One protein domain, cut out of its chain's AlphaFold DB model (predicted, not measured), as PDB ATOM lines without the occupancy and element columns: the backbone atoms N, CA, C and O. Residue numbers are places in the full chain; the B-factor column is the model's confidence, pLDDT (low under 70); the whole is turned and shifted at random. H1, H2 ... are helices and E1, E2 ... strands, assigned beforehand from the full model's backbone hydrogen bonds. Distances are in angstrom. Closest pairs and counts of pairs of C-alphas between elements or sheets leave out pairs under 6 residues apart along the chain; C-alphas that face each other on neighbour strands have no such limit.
ATOM      1  N   ALA A  93      41.802  40.156 -49.616       79.44
ATOM      2  CA  ALA A  93      41.966  40.918 -48.381       79.44
ATOM      3  C   ALA A  93      41.533  42.395 -48.506       79.44
ATOM      4  O   ALA A  93      41.006  42.962 -47.546       79.44
ATOM      5  N   GLN A  94      41.738  43.023 -49.667       79.75
ATOM      6  CA  GLN A  94      41.339  44.412 -49.932       79.75
ATOM      7  C   GLN A  94      39.823  44.528 -50.105       79.75
ATOM      8  O   GLN A  94      39.213  45.448 -49.551       79.75
ATOM      9  N   ASP A  95      39.209  43.549 -50.773       83.19
ATOM     10  CA  ASP A  95      37.751  43.455 -50.887       83.19
ATOM     11  C   ASP A  95      37.105  43.320 -49.504       83.19
ATOM     12  O   ASP A  95      36.159  44.035 -49.173       83.19
ATOM     13  N   ALA A  96      37.673  42.462 -48.650       80.00
ATOM     14  CA  ALA A  96      37.226  42.288 -47.270       80.00
ATOM     15  C   ALA A  96      37.350  43.567 -46.432       80.00
ATOM     16  O   ALA A  96      36.430  43.908 -45.691       80.00
ATOM     17  N   SER A  97      38.446  44.317 -46.588       79.62
ATOM     18  CA  SER A  97      38.650  45.570 -45.852       79.62
ATOM     19  C   SER A  97      37.670  46.670 -46.275       79.62
ATOM     20  O   SER A  97      37.321  47.529 -45.464       79.62
ATOM     21  N   SER A  98      37.241  46.661 -47.538       81.31
ATOM     22  CA  SER A  98      36.322  47.661 -48.098       81.31
ATOM     23  C   SER A  98      34.853  47.317 -47.852       81.31
ATOM     24  O   SER A  98      33.972  48.169 -47.981       81.31
ATOM     25  N   LYS A  99      34.568  46.067 -47.478       84.56
ATOM     26  CA  LYS A  99      33.211  45.578 -47.261       84.56
ATOM     27  C   LYS A  99      32.571  46.232 -46.035       84.56
ATOM     28  O   LYS A  99      33.167  46.359 -44.962       84.56
ATOM     29  N   ALA A 100      31.319  46.656 -46.195       81.69
ATOM     30  CA  ALA A 100      30.526  47.186 -45.093       81.69
ATOM     31  C   ALA A 100      30.273  46.102 -44.033       81.69
ATOM     32  O   ALA A 100      30.216  44.911 -44.345       81.69
ATOM     33  N   CYS A 101      30.092  46.521 -42.777       82.31
ATOM     34  CA  CYS A 101      29.696  45.590 -41.724       82.31
ATOM     35  C   CYS A 101      28.381  44.897 -42.109       82.31
ATOM     36  O   CYS A 101      27.487  45.565 -42.641       82.31
ATOM     37  N   PRO A 102      28.230  43.592 -41.825       75.62
ATOM     38  CA  PRO A 102      26.955  42.930 -42.019       75.62
ATOM     39  C   PRO A 102      25.909  43.637 -41.157       75.62
ATOM     40  O   PRO A 102      26.119  43.856 -39.963       75.62
ATOM     41  N   ALA A 103      24.786  44.010 -41.769       66.19
ATOM     42  CA  ALA A 103      23.634  44.456 -41.005       66.19
ATOM     43  C   ALA A 103      23.207  43.311 -40.069       66.19
ATOM     44  O   ALA A 103      23.255  42.147 -40.490       66.19
ATOM     45  N   PRO A 104      22.797  43.606 -38.823       57.56
ATOM     46  CA  PRO A 104      22.276  42.583 -37.931       57.56
ATOM     47  C   PRO A 104      21.092  41.923 -38.631       57.56
ATOM     48  O   PRO A 104      20.057  42.542 -38.870       57.56
ATOM     49  N   THR A 105      21.268  40.672 -39.046       51.81
ATOM     50  CA  THR A 105      20.181  39.907 -39.639       51.81
ATOM     51  C   THR A 105      19.214  39.629 -38.500       51.81
ATOM     52  O   THR A 105      19.601  38.997 -37.517       51.81
ATOM     53  N   SER A 106      17.992  40.158 -38.594       45.97
ATOM     54  CA  SER A 106      16.903  39.932 -37.638       45.97
ATOM     55  C   SER A 106      16.482  38.459 -37.620       45.97
ATOM     56  O   SER A 106      15.406  38.088 -38.070       45.97
ATOM     57  N   SER A 107      17.333  37.596 -37.085       50.88
ATOM     58  CA  SER A 107      16.915  36.380 -36.410       50.88
ATOM     59  C   SER A 107      16.933  36.729 -34.929       50.88
ATOM     60  O   SER A 107      17.986  36.816 -34.301       50.88
ATOM     61  N   ALA A 108      15.750  37.074 -34.425       50.00
ATOM     62  CA  ALA A 108      15.507  37.446 -33.042       50.00
ATOM     63  C   ALA A 108      16.153  36.431 -32.081       50.00
ATOM     64  O   ALA A 108      16.009  35.225 -32.278       50.00
ATOM     65  N   THR A 109      16.793  36.933 -31.018       46.34
ATOM     66  CA  THR A 109      17.506  36.189 -29.950       46.34
ATOM     67  C   THR A 109      19.022  36.028 -30.137       46.34
ATOM     68  O   THR A 109      19.572  34.940 -30.026       46.34
ATOM     69  N   SER A 110      19.750  37.130 -30.318       52.09
ATOM     70  CA  SER A 110      21.104  37.214 -29.752       52.09
ATOM     71  C   SER A 110      21.279  38.564 -29.079       52.09
ATOM     72  O   SER A 110      21.482  39.586 -29.724       52.09
ATOM     73  N   LEU A 111      21.133  38.552 -27.757       53.19
ATOM     74  CA  LEU A 111      21.315  39.700 -26.869       53.19
ATOM     75  C   LEU A 111      22.800  40.065 -26.664       53.19
ATOM     76  O   LEU A 111      23.109  40.969 -25.894       53.19
ATOM     77  N   ASN A 112      23.726  39.397 -27.361       66.06
ATOM     78  CA  ASN A 112      25.162  39.507 -27.126       66.06
ATOM     79  C   ASN A 112      25.899  39.716 -28.453       66.06
ATOM     80  O   ASN A 112      26.552  38.814 -28.977       66.06
ATOM     81  N   GLY A 113      25.783  40.926 -28.999       75.94
ATOM     82  CA  GLY A 113      26.673  41.377 -30.062       75.94
ATOM     83  C   GLY A 113      28.124  41.361 -29.581       75.94
ATOM     84  O   GLY A 113      28.451  41.970 -28.566       75.94
ATOM     85  N   ILE A 114      28.987  40.657 -30.304       85.75
ATOM     86  CA  ILE A 114      30.430  40.625 -30.085       85.75
ATOM     87  C   ILE A 114      31.046  41.684 -30.992       85.75
ATOM     88  O   ILE A 114      30.887  41.632 -32.211       85.75
ATOM     89  N   THR A 115      31.765  42.643 -30.413       89.62
ATOM     90  CA  THR A 115      32.561  43.588 -31.201       89.62
ATOM     91  C   THR A 115      33.842  42.905 -31.656       89.62
ATOM     92  O   THR A 115      34.623  42.421 -30.834       89.62
ATOM     93  N   LEU A 116      34.069  42.871 -32.968       89.81
ATOM     94  CA  LEU A 116      35.265  42.267 -33.536       89.81
ATOM     95  C   LEU A 116      36.498  43.140 -33.231       89.81
ATOM     96  O   LEU A 116      36.505  44.308 -33.619       89.81
ATOM     97  N   PRO A 117      37.540  42.627 -32.556       90.81
ATOM     98  CA  PRO A 117      38.742  43.407 -32.287       90.81
ATOM     99  C   PRO A 117      39.551  43.641 -33.567       90.81
ATOM    100  O   PRO A 117      39.427  42.897 -34.540       90.81
ATOM    101  N   ASP A 118      40.426  44.644 -33.537       93.38
ATOM    102  CA  ASP A 118      41.466  44.775 -34.551       93.38
ATOM    103  C   ASP A 118      42.542  43.692 -34.353       93.38
ATOM    104  O   ASP A 118      43.073  43.490 -33.252       93.38
ATOM    105  N   LEU A 119      42.804  42.949 -35.425       93.06
ATOM    106  CA  LEU A 119      43.707  41.801 -35.470       93.06
ATOM    107  C   LEU A 119      44.795  41.963 -36.529       93.06
ATOM    108  O   LEU A 119      45.635  41.072 -36.652       93.06
ATOM    109  N   ILE A 120      44.798  43.067 -37.283       93.62
ATOM    110  CA  ILE A 120      45.771  43.280 -38.353       93.62
ATOM    111  C   ILE A 120      47.187  43.302 -37.767       93.62
ATOM    112  O   ILE A 120      47.437  43.870 -36.706       93.62
ATOM    113  N   GLY A 121      48.120  42.620 -38.433       93.00
ATOM    114  CA  GLY A 121      49.506  42.487 -37.981       93.00
ATOM    115  C   GLY A 121      49.724  41.449 -36.873       93.00
ATOM    116  O   GLY A 121      50.871  41.172 -36.529       93.00
ATOM    117  N   GLN A 122      48.669  40.834 -36.327       94.94
ATOM    118  CA  GLN A 122      48.821  39.747 -35.359       94.94
ATOM    119  C   GLN A 122      49.087  38.414 -36.055       94.94
ATOM    120  O   GLN A 122      48.695  38.174 -37.198       94.94
ATOM    121  N   ASN A 123      49.718  37.506 -35.316       96.25
ATOM    122  CA  ASN A 123      49.860  36.121 -35.730       96.25
ATOM    123  C   ASN A 123      48.483  35.453 -35.899       96.25
ATOM    124  O   ASN A 123      47.614  35.603 -35.036       96.25
ATOM    125  N   ALA A 124      48.286  34.682 -36.969       93.81
ATOM    126  CA  ALA A 124      46.982  34.101 -37.284       93.81
ATOM    127  C   ALA A 124      46.497  33.074 -36.249       93.81
ATOM    128  O   ALA A 124      45.290  32.943 -36.034       93.81
ATOM    129  N   GLU A 125      47.402  32.355 -35.578       95.12
ATOM    130  CA  GLU A 125      47.020  31.447 -34.494       95.12
ATOM    131  C   GLU A 125      46.490  32.213 -33.280       95.12
ATOM    132  O   GLU A 125      45.409  31.900 -32.774       95.12
ATOM    133  N   ILE A 126      47.211  33.257 -32.862       95.06
ATOM    134  CA  ILE A 126      46.819  34.125 -31.744       95.06
ATOM    135  C   ILE A 126      45.485  34.810 -32.053       95.06
ATOM    136  O   ILE A 126      44.566  34.776 -31.235       95.06
ATOM    137  N   ALA A 127      45.349  35.367 -33.258       94.50
ATOM    138  CA  ALA A 127      44.131  36.018 -33.721       94.50
ATOM    139  C   ALA A 127      42.927  35.063 -33.696       94.50
ATOM    140  O   ALA A 127      41.887  35.386 -33.122       94.50
ATOM    141  N   LYS A 128      43.076  33.847 -34.236       94.00
ATOM    142  CA  LYS A 128      42.023  32.821 -34.221       94.00
ATOM    143  C   LYS A 128      41.616  32.442 -32.797       94.00
ATOM    144  O   LYS A 128      40.425  32.344 -32.509       94.00
ATOM    145  N   ASN A 129      42.583  32.233 -31.907       94.88
ATOM    146  CA  ASN A 129      42.308  31.866 -30.517       94.88
ATOM    147  C   ASN A 129      41.586  32.998 -29.776       94.88
ATOM    148  O   ASN A 129      40.618  32.742 -29.061       94.88
ATOM    149  N   ARG A 130      41.980  34.254 -30.022       93.75
ATOM    150  CA  ARG A 130      41.303  35.435 -29.483       93.75
ATOM    151  C   ARG A 130      39.855  35.519 -29.960       93.75
ATOM    152  O   ARG A 130      38.965  35.688 -29.134       93.75
ATOM    153  N   LEU A 131      39.591  35.316 -31.250       92.25
ATOM    154  CA  LEU A 131      38.225  35.310 -31.785       92.25
ATOM    155  C   LEU A 131      37.358  34.202 -31.175       92.25
ATOM    156  O   LEU A 131      36.226  34.459 -30.773       92.25
ATOM    157  N   LYS A 132      37.903  32.991 -31.025       92.25
ATOM    158  CA  LYS A 132      37.200  31.887 -30.353       92.25
ATOM    159  C   LYS A 132      36.919  32.182 -28.881       92.25
ATOM    160  O   LYS A 132      35.842  31.857 -28.396       92.25
ATOM    161  N   SER A 133      37.851  32.837 -28.183       91.19
ATOM    162  CA  SER A 133      37.671  33.229 -26.777       91.19
ATOM    163  C   SER A 133      36.556  34.261 -26.572       91.19
ATOM    164  O   SER A 133      35.961  34.311 -25.502       91.19
ATOM    165  N   LEU A 134      36.227  35.033 -27.614       89.31
ATOM    166  CA  LEU A 134      35.096  35.964 -27.619       89.31
ATOM    167  C   LEU A 134      33.744  35.268 -27.858       89.31
ATOM    168  O   LEU A 134      32.712  35.932 -27.835       89.31
ATOM    169  N   GLY A 135      33.731  33.951 -28.091       89.25
ATOM    170  CA  GLY A 135      32.515  33.172 -28.330       89.25
ATOM    171  C   GLY A 135      32.142  33.005 -29.805       89.25
ATOM    172  O   GLY A 135      31.050  32.531 -30.103       89.25
ATOM    173  N   LEU A 136      33.022  33.370 -30.745       89.44
ATOM    174  CA  LEU A 136      32.790  33.119 -32.169       89.44
ATOM    175  C   LEU A 136      33.038  31.644 -32.491       89.44
ATOM    176  O   LEU A 136      34.166  31.154 -32.400       89.44
ATOM    177  N   ALA A 137      31.984  30.939 -32.905       85.88
ATOM    178  CA  ALA A 137      32.068  29.520 -33.246       85.88
ATOM    179  C   ALA A 137      32.675  29.290 -34.642       85.88
ATOM    180  O   ALA A 137      33.384  28.308 -34.863       85.88
ATOM    181  N   ASN A 138      32.433  30.217 -35.575       88.69
ATOM    182  CA  ASN A 138      32.743  30.064 -36.996       88.69
ATOM    183  C   ASN A 138      33.900  30.980 -37.425       88.69
ATOM    184  O   ASN A 138      33.678  32.005 -38.067       88.69
ATOM    185  N   VAL A 139      35.136  30.615 -37.071       91.81
ATOM    186  CA  VAL A 139      36.351  31.356 -37.462       91.81
ATOM    187  C   VAL A 139      37.148  30.558 -38.487       91.81
ATOM    188  O   VAL A 139      37.629  29.463 -38.186       91.81
ATOM    189  N   GLU A 140      37.333  31.127 -39.674       93.19
ATOM    190  CA  GLU A 140      38.093  30.525 -40.770       93.19
ATOM    191  C   GLU A 140      39.302  31.367 -41.162       93.19
ATOM    192  O   GLU A 140      39.292  32.589 -41.048       93.19
ATOM    193  N   LEU A 141      40.348  30.697 -41.645       92.75
ATOM    194  CA  LEU A 141      41.567  31.331 -42.133       92.75
ATOM    195  C   LEU A 141      41.643  31.165 -43.650       92.75
ATOM    196  O   LEU A 141      41.512  30.050 -44.156       92.75
ATOM    197  N   SER A 142      41.905  32.257 -44.359       91.69
ATOM    198  CA  SER A 142      42.119  32.275 -45.803       91.69
ATOM    199  C   SER A 142      43.437  32.960 -46.137       91.69
ATOM    200  O   SER A 142      43.848  33.900 -45.461       91.69
ATOM    201  N   SER A 143      44.117  32.497 -47.179       91.62
ATOM    202  CA  SER A 143      45.346  33.133 -47.647       91.62
ATOM    203  C   SER A 143      45.009  34.350 -48.508       91.62
ATOM    204  O   SER A 143      44.239  34.253 -49.461       91.62
ATOM    205  N   ALA A 144      45.616  35.490 -48.194       88.69
ATOM    206  CA  ALA A 144      45.638  36.672 -49.053       88.69
ATOM    207  C   ALA A 144      46.736  36.590 -50.126       88.69
ATOM    208  O   ALA A 144      46.750  37.379 -51.070       88.69
ATOM    209  N   THR A 145      47.675  35.653 -49.973       85.50
ATOM    210  CA  THR A 145      48.807  35.473 -50.876       85.50
ATOM    211  C   THR A 145      48.401  34.562 -52.044       85.50
ATOM    212  O   THR A 145      48.043  33.404 -51.807       85.50
ATOM    213  N   PRO A 146      48.519  35.004 -53.310       79.56
ATOM    214  CA  PRO A 146      48.032  34.254 -54.475       79.56
ATOM    215  C   PRO A 146      48.750  32.913 -54.695       79.56
ATOM    216  O   PRO A 146      48.192  31.992 -55.285       79.56
ATOM    217  N   GLN A 147      49.983  32.784 -54.199       80.38
ATOM    218  CA  GLN A 147      50.778  31.558 -54.307       80.38
ATOM    219  C   GLN A 147      50.275  30.431 -53.398       80.38
ATOM    220  O   GLN A 147      50.535  29.259 -53.665       80.38
ATOM    221  N   TYR A 148      49.550  30.764 -52.330       82.25
ATOM    222  CA  TYR A 148      49.118  29.793 -51.337       82.25
ATOM    223  C   TYR A 148      47.598  29.703 -51.322       82.25
ATOM    224  O   TYR A 148      46.907  30.653 -50.974       82.25
ATOM    225  N   LYS A 149      47.068  28.527 -51.663       79.88
ATOM    226  CA  LYS A 149      45.617  28.289 -51.682       79.88
ATOM    227  C   LYS A 149      45.029  27.976 -50.305       79.88
ATOM    228  O   LYS A 149      43.812  27.979 -50.146       79.88
ATOM    229  N   SER A 150      45.862  27.647 -49.318       83.50
ATOM    230  CA  SER A 150      45.401  27.205 -47.999       83.50
ATOM    231  C   SER A 150      46.408  27.533 -46.901       83.50
ATOM    232  O   SER A 150      47.620  27.514 -47.120       83.50
ATOM    233  N   VAL A 151      45.890  27.794 -45.700       88.00
ATOM    234  CA  VAL A 151      46.668  28.136 -44.504       88.00
ATOM    235  C   VAL A 151      46.884  26.866 -43.677       88.00
ATOM    236  O   VAL A 151      46.004  26.451 -42.930       88.00
ATOM    237  N   LEU A 152      48.043  26.221 -43.835       85.25
ATOM    238  CA  LEU A 152      48.335  24.934 -43.178       85.25
ATOM    239  C   LEU A 152      48.788  25.083 -41.719       85.25
ATOM    240  O   LEU A 152      48.331  24.352 -40.848       85.25
ATOM    241  N   VAL A 153      49.694  26.029 -41.452       91.31
ATOM    242  CA  VAL A 153      50.291  26.252 -40.124       91.31
ATOM    243  C   VAL A 153      50.045  27.701 -39.722       91.31
ATOM    244  O   VAL A 153      50.882  28.534 -40.052       91.31
ATOM    245  N   PRO A 154      48.926  28.033 -39.050       90.69
ATOM    246  CA  PRO A 154      48.535  29.416 -38.753       90.69
ATOM    247  C   PRO A 154      49.611  30.237 -38.033       90.69
ATOM    248  O   PRO A 154      49.725  31.434 -38.261       90.69
ATOM    249  N   SER A 155      50.455  29.596 -37.228       93.25
ATOM    250  CA  SER A 155      51.548  30.235 -36.490       93.25
ATOM    251  C   SER A 155      52.614  30.877 -37.390       93.25
ATOM    252  O   SER A 155      53.374  31.712 -36.918       93.25
ATOM    253  N   ASN A 156      52.672  30.526 -38.678       93.19
ATOM    254  CA  ASN A 156      53.608  31.114 -39.645       93.19
ATOM    255  C   ASN A 156      53.008  32.271 -40.456       93.19
ATOM    256  O   ASN A 156      53.626  32.711 -41.421       93.19
ATOM    257  N   TRP A 157      51.793  32.708 -40.126       95.38
ATOM    258  CA  TRP A 157      51.054  33.680 -40.921       95.38
ATOM    259  C   TRP A 157      50.673  34.897 -40.096       95.38
ATOM    260  O   TRP A 157      50.421  34.806 -38.891       95.38
ATOM    261  N   THR A 158      50.549  36.021 -40.788       95.56
ATOM    262  CA  THR A 158      50.166  37.309 -40.219       95.56
ATOM    263  C   THR A 158      48.831  37.742 -40.799       95.56
ATOM    264  O   THR A 158      48.618  37.659 -42.008       95.56
ATOM    265  N   VAL A 159      47.919  38.206 -39.952       95.50
ATOM    266  CA  VAL A 159      46.611  38.715 -40.375       95.50
ATOM    267  C   VAL A 159      46.777  40.033 -41.126       95.50
ATOM    268  O   VAL A 159      47.442  40.949 -40.649       95.50
ATOM    269  N   VAL A 160      46.132  40.135 -42.285       94.06
ATOM    270  CA  VAL A 160      46.142  41.339 -43.132       94.06
ATOM    271  C   VAL A 160      44.764  41.951 -43.316       94.06
ATOM    272  O   VAL A 160      44.665  43.141 -43.590       94.06
ATOM    273  N   SER A 161      43.700  41.163 -43.159       92.38
ATOM    274  CA  SER A 161      42.322  41.645 -43.241       92.38
ATOM    275  C   SER A 161      41.364  40.663 -42.568       92.38
ATOM    276  O   SER A 161      41.696  39.492 -42.370       92.38
ATOM    277  N   THR A 162      40.163  41.121 -42.232       92.62
ATOM    278  CA  THR A 162      39.072  40.280 -41.729       92.62
ATOM    279  C   THR A 162      37.768  40.635 -42.437       92.62
ATOM    280  O   THR A 162      37.510  41.801 -42.724       92.62
ATOM    281  N   ASP A 163      36.930  39.633 -42.694       90.44
ATOM    282  CA  ASP A 163      35.537  39.792 -43.111       90.44
ATOM    283  C   ASP A 163      34.636  39.105 -42.072       90.44
ATOM    284  O   ASP A 163      34.692  37.879 -41.947       90.44
ATOM    285  N   PRO A 164      33.818  39.841 -41.301       89.31
ATOM    286  CA  PRO A 164      33.635  41.298 -41.319       89.31
ATOM    287  C   PRO A 164      34.867  42.101 -40.876       89.31
ATOM    288  O   PRO A 164      35.745  41.576 -40.188       89.31
ATOM    289  N   LYS A 165      34.922  43.391 -41.237       87.81
ATOM    290  CA  LYS A 165      36.006  44.289 -40.806       87.81
ATOM    291  C   LYS A 165      36.053  44.443 -39.280       87.81
ATOM    292  O   LYS A 165      35.055  44.252 -38.579       87.81
ATOM    293  N   SER A 166      37.211  44.842 -38.763       88.62
ATOM    294  CA  SER A 166      37.384  45.188 -37.348       88.62
ATOM    295  C   SER A 166      36.339  46.208 -36.884       88.62
ATOM    296  O   SER A 166      35.926  47.085 -37.647       88.62
ATOM    297  N   ASN A 167      35.966  46.129 -35.611       87.94
ATOM    298  CA  ASN A 167      34.950  46.943 -34.945       87.94
ATOM    299  C   ASN A 167      33.511  46.738 -35.452       87.94
ATOM    300  O   ASN A 167      32.608  47.435 -34.993       87.94
ATOM    301  N   CYS A 168      33.255  45.778 -36.349       87.12
ATOM    302  CA  CYS A 168      31.885  45.360 -36.635       87.12
ATOM    303  C   CYS A 168      31.288  44.592 -35.452       87.12
ATOM    304  O   CYS A 168      31.966  43.803 -34.790       87.12
ATOM    305  N   LEU A 169      29.990  44.792 -35.236       88.56
ATOM    306  CA  LEU A 169      29.203  44.036 -34.274       88.56
ATOM    307  C   LEU A 169      28.679  42.770 -34.959       88.56
ATOM    308  O   LEU A 169      27.951  42.845 -35.948       88.56
ATOM    309  N   VAL A 170      29.095  41.609 -34.461       87.50
ATOM    310  CA  VAL A 170      28.789  40.290 -35.030       87.50
ATOM    311  C   VAL A 170      28.151  39.385 -33.981       87.50
ATOM    312  O   VAL A 170      28.268  39.624 -32.783       87.50
ATOM    313  N   ASN A 171      27.455  38.338 -34.413       86.81
ATOM    314  CA  ASN A 171      26.890  37.330 -33.515       86.81
ATOM    315  C   ASN A 171      27.848  36.124 -33.414       86.81
ATOM    316  O   ASN A 171      28.668  35.903 -34.302       86.81
ATOM    317  N   GLN A 172      27.712  35.298 -32.378       85.19
ATOM    318  CA  GLN A 172      28.480  34.060 -32.155       85.19
ATOM    319  C   GLN A 172      28.449  33.095 -33.352       85.19
ATOM    320  O   GLN A 172      29.421  32.382 -33.613       85.19
ATOM    321  N   HIS A 173      27.337  33.086 -34.092       84.62
ATOM    322  CA  HIS A 173      27.142  32.248 -35.277       84.62
ATOM    323  C   HIS A 173      27.628  32.890 -36.582       84.62
ATOM    324  O   HIS A 173      27.692  32.204 -37.603       84.62
ATOM    325  N   THR A 174      27.979  34.179 -36.577       85.81
ATOM    326  CA  THR A 174      28.498  34.861 -37.765       85.81
ATOM    327  C   THR A 174      29.824  34.229 -38.172       85.81
ATOM    328  O   THR A 174      30.727  34.064 -37.353       85.81
ATOM    329  N   ARG A 175      29.944  33.870 -39.452       90.00
ATOM    330  CA  ARG A 175      31.203  33.390 -40.022       90.00
ATOM    331  C   ARG A 175      32.172  34.561 -40.137       90.00
ATOM    332  O   ARG A 175      31.857  35.540 -40.808       90.00
ATOM    333  N   VAL A 176      33.330  34.442 -39.499       91.62
ATOM    334  CA  VAL A 176      34.424  35.410 -39.588       91.62
ATOM    335  C   VAL A 176      35.556  34.781 -40.386       91.62
ATOM    336  O   VAL A 176      36.150  33.786 -39.964       91.62
ATOM    337  N   LEU A 177      35.842  35.359 -41.547       93.25
ATOM    338  CA  LEU A 177      36.937  34.961 -42.416       93.25
ATOM    339  C   LEU A 177      38.134  35.878 -42.167       93.25
ATOM    340  O   LEU A 177      38.053  37.092 -42.329       93.25
ATOM    341  N   VAL A 178      39.256  35.297 -41.768       93.81
ATOM    342  CA  VAL A 178      40.493  36.020 -41.475       93.81
ATOM    343  C   VAL A 178      41.467  35.785 -42.617       93.81
ATOM    344  O   VAL A 178      41.902  34.658 -42.854       93.81
ATOM    345  N   TYR A 179      41.817  36.855 -43.320       94.19
ATOM    346  CA  TYR A 179      42.793  36.828 -44.397       94.19
ATOM    347  C   TYR A 179      44.196  37.007 -43.839       94.19
ATOM    348  O   TYR A 179      44.460  37.928 -43.061       94.19
ATOM    349  N   VAL A 180      45.106  36.134 -44.254       94.69
ATOM    350  CA  VAL A 180      46.466  36.073 -43.724       94.69
ATOM    351  C   VAL A 180      47.505  36.016 -44.842       94.69
ATOM    352  O   VAL A 180      47.238  35.478 -45.914       94.69
ATOM    353  N   THR A 181      48.695  36.555 -44.595       93.12
ATOM    354  CA  THR A 181      49.851  36.481 -45.499       93.12
ATOM    355  C   THR A 181      51.021  35.777 -44.827       93.12
ATOM    356  O   THR A 181      51.120  35.763 -43.597       93.12
ATOM    357  N   LYS A 182      51.889  35.190 -45.648       86.69
ATOM    358  CA  LYS A 182      53.187  34.647 -45.253       86.69
ATOM    359  C   LYS A 182      54.307  35.512 -45.818       86.69
ATOM    360  O   LYS A 182      54.067  36.113 -46.890       86.69
TER     361      LYS A 182
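AT A GLANCE: This is residues 93 to 182 of the 182 residues of the protein "PASTA domain-containing protein" of Mycobacterium sp. ITM-2017-0098 (UniProt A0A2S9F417). With little regular structure, a small three-strand sheet sits between two helices as three layers, H2 along one face and short H1 on the other; a long loop, residues 99 to 123, runs from H1 out past Ala 108 and back to H2. The 90 printed residues, 33 in named elements, run H1, H2, E1, E2, E3; the class is mixed, and the sheet, E1, E3, E2, is mixed. It is compact, radius of gyration of the C-alphas 12.9 A, spanning 41 by 25 by 19 A.

IN THESE COORDINATES: Find C-alpha 93 at (41.966, 40.918, -48.381), where H1, residues 93 to 98, begins. Next come H2, residues 124 to 133, 14.1 A, E1, 139 to 143, and E2, 158 to 163. E3, 176 to 181, runs 16.6 A to (49.851, 36.481, -45.499).

HOW THE PARTS SIT: Look at E3: parallel E1 has N 142 and O 178 at 2.8 A; E2, its hairpin partner, is antiparallel, N 163 and O 177 at 2.8 A. H1 is over E2, closest C-alphas Ala 96 and Asp 163, 5.1 A. H2, on the opposite face, is over E3, height 9.1 A. In both helices every O i to N i+4 pair is within hydrogen-bond range.

THE WHOLE: The farthest C-alphas, Ala 108 and Gln 147, are 41.6 A apart. The printed part has no cut; only H2 to E1 is a tight link, the others long. Residues 103 to 112 have pLDDT under 70.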